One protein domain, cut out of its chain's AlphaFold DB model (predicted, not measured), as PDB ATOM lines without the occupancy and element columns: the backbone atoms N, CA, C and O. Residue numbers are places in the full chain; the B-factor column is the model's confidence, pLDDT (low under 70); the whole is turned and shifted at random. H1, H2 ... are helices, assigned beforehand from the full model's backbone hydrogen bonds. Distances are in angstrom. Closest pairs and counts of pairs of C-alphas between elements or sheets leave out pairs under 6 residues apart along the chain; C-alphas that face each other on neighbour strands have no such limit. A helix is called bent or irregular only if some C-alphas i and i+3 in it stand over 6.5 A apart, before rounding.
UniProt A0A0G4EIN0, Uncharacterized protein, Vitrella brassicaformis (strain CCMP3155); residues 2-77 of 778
ATOM      1  N   ARG A   2     186.081 176.694 190.136       85.25
ATOM      2  CA  ARG A   2     186.967 177.336 189.122       85.25
ATOM      3  C   ARG A   2     188.342 176.665 188.944       85.25
ATOM      4  O   ARG A   2     188.733 176.409 187.816       85.25
ATOM      5  N   GLN A   3     189.025 176.292 190.030       92.31
ATOM      6  CA  GLN A   3     190.288 175.535 189.956       92.31
ATOM      7  C   GLN A   3     190.150 174.182 189.231       92.31
ATOM      8  O   GLN A   3     191.053 173.798 188.508       92.31
ATOM      9  N   LEU A   4     189.018 173.482 189.360       92.12
ATOM     10  CA  LEU A   4     188.765 172.206 188.671       92.12
ATOM     11  C   LEU A   4     188.481 172.403 187.175       92.12
ATOM     12  O   LEU A   4     188.824 171.547 186.372       92.12
ATOM     13  N   LEU A   5     187.883 173.538 186.792       90.56
ATOM     14  CA  LEU A   5     187.654 173.882 185.382       90.56
ATOM     15  C   LEU A   5     188.960 174.193 184.637       90.56
ATOM     16  O   LEU A   5     189.042 173.961 183.436       90.56
ATOM     17  N   HIS A   6     189.965 174.723 185.344       88.69
ATOM     18  CA  HIS A   6     191.179 175.284 184.741       88.69
ATOM     19  C   HIS A   6     192.490 174.631 185.216       88.69
ATOM     20  O   HIS A   6     193.558 175.144 184.900       88.69
ATOM     21  N   SER A   7     192.444 173.527 185.974       92.56
ATOM     22  CA  SER A   7     193.654 172.806 186.398       92.56
ATOM     23  C   SER A   7     194.262 172.043 185.213       92.56
ATOM     24  O   SER A   7     193.612 171.120 184.716       92.56
ATOM     25  N   PRO A   8     195.498 172.356 184.777       90.50
ATOM     26  CA  PRO A   8     196.178 171.589 183.733       90.50
ATOM     27  C   PRO A   8     196.738 170.257 184.261       90.50
ATOM     28  O   PRO A   8     197.085 169.383 183.475       90.50
ATOM     29  N   HIS A   9     196.819 170.091 185.587       93.12
ATOM     30  CA  HIS A   9     197.401 168.918 186.248       93.12
ATOM     31  C   HIS A   9     196.377 167.815 186.562       93.12
ATOM     32  O   HIS A   9     196.747 166.792 187.128       93.12
ATOM     33  N   MET A  10     195.095 168.021 186.240       92.25
ATOM     34  CA  MET A  10     194.019 167.051 186.473       92.25
ATOM     35  C   MET A  10     193.498 166.490 185.153       92.25
ATOM     36  O   MET A  10     193.181 167.232 184.216       92.25
ATOM     37  N   THR A  11     193.343 165.169 185.098       94.69
ATOM     38  CA  THR A  11     192.715 164.489 183.963       94.69
ATOM     39  C   THR A  11     191.287 164.986 183.752       94.69
ATOM     40  O   THR A  11     190.627 165.503 184.655       94.69
ATOM     41  N   LEU A  12     190.779 164.815 182.533       91.56
ATOM     42  CA  LEU A  12     189.399 165.161 182.193       91.56
ATOM     43  C   LEU A  12     188.373 164.458 183.102       91.56
ATOM     44  O   LEU A  12     187.370 165.056 183.485       91.56
ATOM     45  N   GLU A  13     188.664 163.220 183.506       92.31
ATOM     46  CA  GLU A  13     187.825 162.442 184.416       92.31
ATOM     47  C   GLU A  13     187.820 163.028 185.840       92.31
ATOM     48  O   GLU A  13     186.747 163.258 186.396       92.31
ATOM     49  N   GLU A  14     188.982 163.370 186.407       92.38
ATOM     50  CA  GLU A  14     189.077 164.021 187.726       92.38
ATOM     51  C   GLU A  14     188.415 165.406 187.738       92.38
ATOM     52  O   GLU A  14     187.685 165.741 188.677       92.38
ATOM     53  N   ARG A  15     188.619 166.203 186.675       95.12
ATOM     54  CA  ARG A  15     187.963 167.511 186.498       95.12
ATOM     55  C   ARG A  15     186.439 167.358 186.481       95.12
ATOM     56  O   ARG A  15     185.744 168.102 187.177       95.12
ATOM     57  N   PHE A  16     185.919 166.368 185.753       92.62
ATOM     58  CA  PHE A  16     184.489 166.069 185.672       92.62
ATOM     59  C   PHE A  16     183.911 165.569 187.009       92.62
ATOM     60  O   PHE A  16     182.966 166.172 187.528       92.62
ATOM     61  N   GLN A  17     184.498 164.527 187.610       92.12
ATOM     62  CA  GLN A  17     184.038 163.946 188.880       92.12
ATOM     63  C   GLN A  17     184.094 164.970 190.030       92.12
ATOM     64  O   GLN A  17     183.120 165.142 190.771       92.12
ATOM     65  N   GLY A  18     185.195 165.719 190.149       92.62
ATOM     66  CA  GLY A  18     185.351 166.759 191.164       92.62
ATOM     67  C   GLY A  18     184.348 167.907 191.001       92.62
ATOM     68  O   GLY A  18     183.846 168.445 191.995       92.62
ATOM     69  N   LEU A  19     184.014 168.283 189.758       93.69
ATOM     70  CA  LEU A  19     183.008 169.309 189.491       93.69
ATOM     71  C   LEU A  19     181.593 168.809 189.815       93.69
ATOM     72  O   LEU A  19     180.832 169.553 190.436       93.69
ATOM     73  N   GLN A  20     181.257 167.556 189.482       93.69
ATOM     74  CA  GLN A  20     179.996 166.926 189.894       93.69
ATOM     75  C   GLN A  20     179.839 166.908 191.421       93.69
ATOM     76  O   GLN A  20     178.802 167.334 191.929       93.69
ATOM     77  N   TYR A  21     180.876 166.491 192.157       94.06
ATOM     78  CA  TYR A  21     180.878 166.494 193.624       94.06
ATOM     79  C   TYR A  21     180.661 167.907 194.191       94.06
ATOM     80  O   TYR A  21     179.766 168.129 195.011       94.06
ATOM     81  N   CYS A  22     181.423 168.889 193.691       91.81
ATOM     82  CA  CYS A  22     181.258 170.300 194.045       91.81
ATOM     83  C   CYS A  22     179.821 170.800 193.813       91.81
ATOM     84  O   CYS A  22     179.279 171.518 194.653       91.81
ATOM     85  N   LEU A  23     179.204 170.442 192.683       91.38
ATOM     86  CA  LEU A  23     177.853 170.874 192.319       91.38
ATOM     87  C   LEU A  23     176.778 170.220 193.194       91.38
ATOM     88  O   LEU A  23     175.908 170.926 193.705       91.38
ATOM     89  N   ALA A  24     176.873 168.911 193.439       90.50
ATOM     90  CA  ALA A  24     175.950 168.185 194.311       90.50
ATOM     91  C   ALA A  24     175.984 168.699 195.764       90.50
ATOM     92  O   ALA A  24     174.948 168.744 196.431       90.50
ATOM     93  N   HIS A  25     177.155 169.129 196.248       91.94
ATOM     94  CA  HIS A  25     177.288 169.766 197.559       91.94
ATOM     95  C   HIS A  25     176.742 171.204 197.561       91.94
ATOM     96  O   HIS A  25     176.000 171.589 198.463       91.94
ATOM     97  N   ALA A  26     177.064 172.006 196.541       89.75
ATOM     98  CA  ALA A  26     176.634 173.402 196.447       89.75
ATOM     99  C   ALA A  26     175.107 173.559 196.313       89.75
ATOM    100  O   ALA A  26     174.530 174.454 196.928       89.75
ATOM    101  N   GLN A  27     174.434 172.644 195.606       86.69
ATOM    102  CA  GLN A  27     172.965 172.583 195.526       86.69
ATOM    103  C   GLN A  27     172.285 172.395 196.895       86.69
ATOM    104  O   GLN A  27     171.163 172.860 197.090       86.69
ATOM    105  N   ARG A  28     172.961 171.744 197.851       90.12
ATOM    106  CA  ARG A  28     172.471 171.482 199.219       90.12
ATOM    107  C   ARG A  28     172.921 172.534 200.243       90.12
ATOM    108  O   ARG A  28     172.691 172.355 201.435       90.12
ATOM    109  N   SER A  29     173.603 173.586 199.795       91.00
ATOM    110  CA  SER A  29     174.233 174.595 200.647       91.00
ATOM    111  C   SER A  29     173.506 175.948 200.544       91.00
ATOM    112  O   SER A  29     172.326 176.002 200.203       91.00
ATOM    113  N   THR A  30     174.175 177.046 200.895       92.31
ATOM    114  CA  THR A  30     173.580 178.391 200.953       92.31
ATOM    115  C   THR A  30     173.071 178.874 199.582       92.31
ATOM    116  O   THR A  30     173.581 178.431 198.550       92.31
ATOM    117  N   PRO A  31     172.144 179.853 199.524       94.19
ATOM    118  CA  PRO A  31     171.672 180.424 198.255       94.19
ATOM    119  C   PRO A  31     172.795 180.966 197.350       94.19
ATOM    120  O   PRO A  31     172.697 180.906 196.126       94.19
ATOM    121  N   VAL A  32     173.902 181.435 197.940       90.31
ATOM    122  CA  VAL A  32     175.106 181.862 197.205       90.31
ATOM    123  C   VAL A  32     175.787 180.668 196.525       90.31
ATOM    124  O   VAL A  32     176.129 180.744 195.345       90.31
ATOM    125  N   ALA A  33     175.929 179.540 197.227       86.62
ATOM    126  CA  ALA A  33     176.460 178.306 196.652       86.62
ATOM    127  C   ALA A  33     175.530 177.731 195.568       86.62
ATOM    128  O   ALA A  33     176.010 177.287 194.527       86.62
ATOM    129  N   GLN A  34     174.209 177.811 195.757       90.00
ATOM    130  CA  GLN A  34     173.222 177.420 194.744       90.00
ATOM    131  C   GLN A  34     173.309 178.301 193.484       90.00
ATOM    132  O   GLN A  34     173.295 177.778 192.372       90.00
ATOM    133  N   SER A  35     173.482 179.620 193.634       92.31
ATOM    134  CA  SER A  35     173.704 180.538 192.506       92.31
ATOM    135  C   SER A  35     174.988 180.198 191.734       92.31
ATOM    136  O   SER A  35     174.958 180.056 190.510       92.31
ATOM    137  N   LEU A  36     176.099 179.957 192.442       85.69
ATOM    138  CA  LEU A  36     177.362 179.509 191.840       85.69
ATOM    139  C   LEU A  36     177.229 178.144 191.143       85.69
ATOM    140  O   LEU A  36     177.813 177.940 190.077       85.69
ATOM    141  N   ALA A  37     176.427 177.225 191.687       89.81
ATOM    142  CA  ALA A  37     176.151 175.938 191.054       89.81
ATOM    143  C   ALA A  37     175.397 176.097 189.723       89.81
ATOM    144  O   ALA A  37     175.750 175.454 188.732       89.81
ATOM    145  N   THR A  38     174.414 176.998 189.669       92.50
ATOM    146  CA  THR A  38     173.702 177.356 188.433       92.50
ATOM    147  C   THR A  38     174.632 178.022 187.413       92.50
ATOM    148  O   THR A  38     174.568 177.694 186.233       92.50
ATOM    149  N   GLN A  39     175.560 178.883 187.844       92.62
ATOM    150  CA  GLN A  39     176.567 179.482 186.951       92.62
ATOM    151  C   GLN A  39     177.567 178.450 186.391       92.62
ATOM    152  O   GLN A  39     178.059 178.613 185.279       92.62
ATOM    153  N   CYS A  40     177.866 177.377 187.130       91.06
ATOM    154  CA  CYS A  40     178.777 176.310 186.695       91.06
ATOM    155  C   CYS A  40     178.098 175.166 185.906       91.06
ATOM    156  O   CYS A  40     178.802 174.302 185.383       91.06
ATOM    157  N   GLN A  41     176.765 175.156 185.768       91.25
ATOM    158  CA  GLN A  41     176.027 174.153 184.980       91.25
ATOM    159  C   GLN A  41     176.479 174.050 183.507       91.25
ATOM    160  O   GLN A  41     176.690 172.924 183.057       91.25
ATOM    161  N   PRO A  42     176.665 175.152 182.744       94.69
ATOM    162  CA  PRO A  42     177.106 175.065 181.348       94.69
ATOM    163  C   PRO A  42     178.506 174.452 181.209       94.69
ATOM    164  O   PRO A  42     178.725 173.597 180.355       94.69
ATOM    165  N   ALA A  43     179.428 174.814 182.107       90.19
ATOM    166  CA  ALA A  43     180.786 174.274 182.122       90.19
ATOM    167  C   ALA A  43     180.819 172.768 182.448       90.19
ATOM    168  O   ALA A  43     181.632 172.043 181.881       90.19
ATOM    169  N   LEU A  44     179.905 172.271 183.298       90.94
ATOM    170  CA  LEU A  44     179.747 170.826 183.506       90.94
ATOM    171  C   LEU A  44     179.287 170.110 182.227       90.94
ATOM    172  O   LEU A  44     179.769 169.015 181.968       90.94
ATOM    173  N   ARG A  45     178.373 170.698 181.442       93.06
ATOM    174  CA  ARG A  45     177.871 170.078 180.198       93.06
ATOM    175  C   ARG A  45     178.969 169.975 179.143       93.06
ATOM    176  O   ARG A  45     179.188 168.887 178.630       93.06
ATOM    177  N   SER A  46     179.733 171.050 178.944       94.44
ATOM    178  CA  SER A  46     180.899 171.046 178.052       94.44
ATOM    179  C   SER A  46     181.945 169.999 178.470       94.44
ATOM    180  O   SER A  46     182.360 169.196 177.641       94.44
ATOM    181  N   LEU A  47     182.285 169.899 179.766       91.88
ATOM    182  CA  LEU A  47     183.153 168.821 180.276       91.88
ATOM    183  C   LEU A  47     182.534 167.419 180.119       91.88
ATOM    184  O   LEU A  47     183.261 166.445 179.946       91.88
ATOM    185  N   GLN A  48     181.206 167.291 180.184       92.50
ATOM    186  CA  GLN A  48     180.504 166.024 179.961       92.50
ATOM    187  C   GLN A  48     180.556 165.592 178.490       92.50
ATOM    188  O   GLN A  48     180.601 164.395 178.211       92.50
ATOM    189  N   GLU A  49     180.528 166.547 177.564       94.38
ATOM    190  CA  GLU A  49     180.653 166.336 176.121       94.38
ATOM    191  C   GLU A  49     182.104 165.991 175.749       94.38
ATOM    192  O   GLU A  49     182.323 164.909 175.208       94.38
ATOM    193  N   GLU A  50     183.093 166.774 176.204       95.19
ATOM    194  CA  GLU A  50     184.534 166.464 176.080       95.19
ATOM    195  C   GLU A  50     184.840 165.047 176.617       95.19
ATOM    196  O   GLU A  50     185.521 164.244 175.974       95.19
ATOM    197  N   TYR A  51     184.284 164.685 177.784       90.38
ATOM    198  CA  TYR A  51     184.479 163.361 178.385       90.38
ATOM    199  C   TYR A  51     183.791 162.235 177.598       90.38
ATOM    200  O   TYR A  51     184.363 161.152 177.445       90.38
ATOM    201  N   ARG A  52     182.588 162.468 177.053       89.38
ATOM    202  CA  ARG A  52     181.900 161.504 176.172       89.38
ATOM    203  C   ARG A  52     182.697 161.243 174.900       89.38
ATOM    204  O   ARG A  52     182.852 160.082 174.528       89.38
ATOM    205  N   GLU A  53     183.217 162.287 174.265       93.31
ATOM    206  CA  GLU A  53     184.037 162.181 173.055       93.31
ATOM    207  C   GLU A  53     185.351 161.444 173.334       93.31
ATOM    208  O   GLU A  53     185.693 160.500 172.619       93.31
ATOM    209  N   ALA A  54     186.037 161.774 174.434       88.25
ATOM    210  CA  ALA A  54     187.241 161.066 174.867       88.25
ATOM    211  C   ALA A  54     186.982 159.566 175.125       88.25
ATOM    212  O   ALA A  54     187.779 158.715 174.716       88.25
ATOM    213  N   VAL A  55     185.854 159.217 175.757       85.31
ATOM    214  CA  VAL A  55     185.439 157.820 175.975       85.31
ATOM    215  C   VAL A  55     185.087 157.126 174.654       85.31
ATOM    216  O   VAL A  55     185.546 156.004 174.429       85.31
ATOM    217  N   ALA A  56     184.339 157.775 173.760       84.75
ATOM    218  CA  ALA A  56     183.964 157.225 172.457       84.75
ATOM    219  C   ALA A  56     185.192 156.979 171.563       84.75
ATOM    220  O   ALA A  56     185.342 155.897 170.997       84.75
ATOM    221  N   HIS A  57     186.128 157.929 171.506       85.06
ATOM    222  CA  HIS A  57     187.398 157.778 170.796       85.06
ATOM    223  C   HIS A  57     188.246 156.637 171.386       85.06
ATOM    224  O   HIS A  57     188.751 155.787 170.650       85.06
ATOM    225  N   ARG A  58     188.330 156.527 172.721       81.44
ATOM    226  CA  ARG A  58     189.028 155.419 173.399       81.44
ATOM    227  C   ARG A  58     188.398 154.056 173.078       81.44
ATOM    228  O   ARG A  58     189.126 153.099 172.817       81.44
ATOM    229  N   GLN A  59     187.067 153.962 173.040       78.06
ATOM    230  CA  GLN A  59     186.345 152.753 172.614       78.06
ATOM    231  C   GLN A  59     186.587 152.431 171.130       78.06
ATOM    232  O   GLN A  59     186.821 151.270 170.785       78.06
ATOM    233  N   MET A  60     186.606 153.444 170.259       83.50
ATOM    234  CA  MET A  60     186.905 153.289 168.834       83.50
ATOM    235  C   MET A  60     188.303 152.693 168.623       83.50
ATOM    236  O   MET A  60     188.430 151.695 167.908       83.50
ATOM    237  N   LEU A  61     189.325 153.218 169.309       77.12
ATOM    238  CA  LEU A  61     190.696 152.697 169.269       77.12
ATOM    239  C   LEU A  61     190.780 151.241 169.754       77.12
ATOM    240  O   LEU A  61     191.383 150.410 169.073       77.12
ATOM    241  N   PHE A  62     190.120 150.891 170.865       72.56
ATOM    242  CA  PHE A  62     190.043 149.494 171.317       72.56
ATOM    243  C   PHE A  62     189.357 148.580 170.288       72.56
ATOM    244  O   PHE A  62     189.816 147.460 170.065       72.56
ATOM    245  N   SER A  63     188.309 149.052 169.602       77.06
ATOM    246  CA  SER A  63     187.642 148.282 168.540       77.06
ATOM    247  C   SER A  63     188.521 148.077 167.296       77.06
ATOM    248  O   SER A  63     188.375 147.074 166.595       77.06
ATOM    249  N   ALA A  64     189.414 149.022 166.992       79.00
ATOM    250  CA  ALA A  64     190.332 148.942 165.859       79.00
ATOM    251  C   ALA A  64     191.493 147.982 166.157       79.00
ATOM    252  O   ALA A  64     191.817 147.126 165.336       79.00
ATOM    253  N   GLU A  65     192.068 148.061 167.358       76.44
ATOM    254  CA  GLU A  65     193.145 147.161 167.777       76.44
ATOM    255  C   GLU A  65     192.639 145.725 168.004       76.44
ATOM    256  O   GLU A  65     193.297 144.769 167.599       76.44
ATOM    257  N   GLY A  66     191.420 145.554 168.531       65.56
ATOM    258  CA  GLY A  66     190.761 144.244 168.604       65.56
ATOM    259  C   GLY A  66     190.550 143.604 167.225       65.56
ATOM    260  O   GLY A  66     190.839 142.421 167.048       65.56
ATOM    261  N   ARG A  67     190.136 144.390 166.218       71.31
ATOM    262  CA  ARG A  67     190.039 143.925 164.822       71.31
ATOM    263  C   ARG A  67     191.400 143.487 164.271       71.31
ATOM    264  O   ARG A  67     191.504 142.373 163.768       71.31
ATOM    265  N   ARG A  68     192.457 144.285 164.465       81.75
ATOM    266  CA  ARG A  68     193.835 143.928 164.065       81.75
ATOM    267  C   ARG A  68     194.341 142.639 164.714       81.75
ATOM    268  O   ARG A  68     195.047 141.873 164.066       81.75
ATOM    269  N   GLN A  69     193.990 142.374 165.974       63.56
ATOM    270  CA  GLN A  69     194.369 141.127 166.648       63.56
ATOM    271  C   GLN A  69     193.633 139.903 166.082       63.56
ATOM    272  O   GLN A  69     194.246 138.844 165.940       63.56
ATOM    273  N   ILE A  70     192.355 140.044 165.712       69.62
ATOM    274  CA  ILE A  70     191.580 138.990 165.034       69.62
ATOM    275  C   ILE A  70     192.173 138.704 163.646       69.62
ATOM    276  O   ILE A  70     192.439 137.548 163.325       69.62
ATOM    277  N   GLU A  71     192.454 139.749 162.866       81.00
ATOM    278  CA  GLU A  71     193.067 139.660 161.534       81.00
ATOM    279  C   GLU A  71     194.433 138.954 161.591       81.00
ATOM    280  O   GLU A  71     194.670 137.970 160.896       81.00
ATOM    281  N   LYS A  72     195.300 139.363 162.523       83.31
ATOM    282  CA  LYS A  72     196.621 138.754 162.728       83.31
ATOM    283  C   LYS A  72     196.556 137.309 163.237       83.31
ATOM    284  O   LYS A  72     197.419 136.499 162.908       83.31
ATOM    285  N   SER A  73     195.541 136.963 164.030       67.50
ATOM    286  CA  SER A  73     195.298 135.570 164.439       67.50
ATOM    287  C   SER A  73     194.849 134.714 163.253       67.50
ATOM    288  O   SER A  73     195.266 133.564 163.129       67.50
ATOM    289  N   ARG A  74     194.054 135.292 162.345       75.69
ATOM    290  CA  ARG A  74     193.630 134.656 161.098       75.69
ATOM    291  C   ARG A  74     194.804 134.432 160.136       75.69
ATOM    292  O   ARG A  74     194.944 133.318 159.650       75.69
ATOM    293  N   GLU A  75     195.689 135.413 159.941       84.06
ATOM    294  CA  GLU A  75     196.923 135.242 159.145       84.06
ATOM    295  C   GLU A  75     197.804 134.089 159.655       84.06
ATOM    296  O   GLU A  75     198.429 133.377 158.869       84.06
ATOM    297  N   VAL A  76     197.882 133.902 160.978       79.50
ATOM    298  CA  VAL A  76     198.628 132.790 161.586       79.50
ATOM    299  C   VAL A  76     197.928 131.455 161.328       79.50
ATOM    300  O   VAL A  76     198.602 130.491 160.972       79.50
ATOM    301  N   GLN A  77     196.599 131.396 161.441       67.44
ATOM    302  CA  GLN A  77     195.830 130.183 161.162       67.44
ATOM    303  C   GLN A  77     195.909 129.778 159.679       67.44
ATOM    304  O   GLN A  77     196.210 128.629 159.373       67.44
TER     305      GLN A  77
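This is residues 2 to 77 of the 778 residues of an uncharacterized protein of Vitrella brassicaformis (strain CCMP3155) (UniProt A0A0G4EIN0). A helical hairpin with one very long leg: the short helix H2 turns back through a tight link into the long bent helix H3, whose far stretch, residues 56 to 77, sticks out free as a single arm beyond the body, while the small helix H1 packs on residues 15 to 19 of H2. The body is this hairpin with H1 and without the free arm, and it is far shorter than the whole. The printed part has 76 residues with three named helices in the order H1, H2, H3 and no named strand, and its class is all helix. The whole is extended, with a radius of gyration of the C-alphas of 19.2 A, and the C-alphas span 67 by 21 by 16 A along their three main axes.

H1, residues 2 to 6, touches H2, residues 12 to 26, and H2 touches it with residues 15 to 19 alone; the closest C-alphas, those of Leu 4 and Arg 15, are 5.2 A apart. H2 leads by a tight link to H3, residues 31 to 77, which by its hydrogen bonds was assigned as one helix but is bent: C-alphas 39 and 42 are 7.2 A apart. Its arms are H3a, residues 31 to 39, and H3b, residues 42 to 77, and their lines stand at a steep tilt of 48 degrees. H2 and H3a form a helical hairpin. They touch, with residues 23 to 26 of H2 alone, and the closest C-alphas, those of Ala 26 and Ala 33, are 4.9 A apart. They run opposite ways at a shallow tilt of 33 degrees, only just short of steep. H2 also touches H3b, with residues 44 to 51 of H3b alone, and here 11 pairs of C-alphas are within 8 A. The closest C-alphas, those of Phe 16 and Leu 47, are 6.2 A apart, and the two run opposite ways at a shallow tilt of 34.5 degrees, only just short of steep. H1 and H3b are close but not clearly touching, with the C-alphas of Leu 5 and Ala 43, their closest, 7.6 A apart. H1 and H3a are apart. In H1, H2, H3a and H3b every O i to N i+4 pair is within hydrogen-bond range.

H1 runs from Arg 2, whose C-alpha is at (186.967, 177.336, 189.122), to His 6, and measures 6.4 A from first to last C-alpha. H2 runs from Leu 12, with its C-alpha at (189.399, 165.161, 182.193), to Ala 26, over 20.8 A. H3a runs from Pro 31 to Gln 39, over 12.4 A. Residues 40 and 41 belong to neither arm. H3b runs from Pro 42, over 52.7 A, to Gln 77, whose C-alpha is at (195.830, 130.183, 161.162).

The outline is a rod, and the two C-alphas farthest apart, those of Pro 31 and Gln 77, are 67.0 A apart. Residues 56 to 77, which belong to H3b, stand free. Without them the body has 54 residues, spans 34 by 20 by 14 A and has a radius of gyration of 11.3 A. The printed part has no cut. The links from H1 to H2, of 5 residues, and from H2 to H3, of 4 residues, are both tight. The mean pLDDT of the printed part is 87.1. It is under 70 at residue 66, residues 69 to 70, residue 73 and residue 77, which lie in the stretch that stands free.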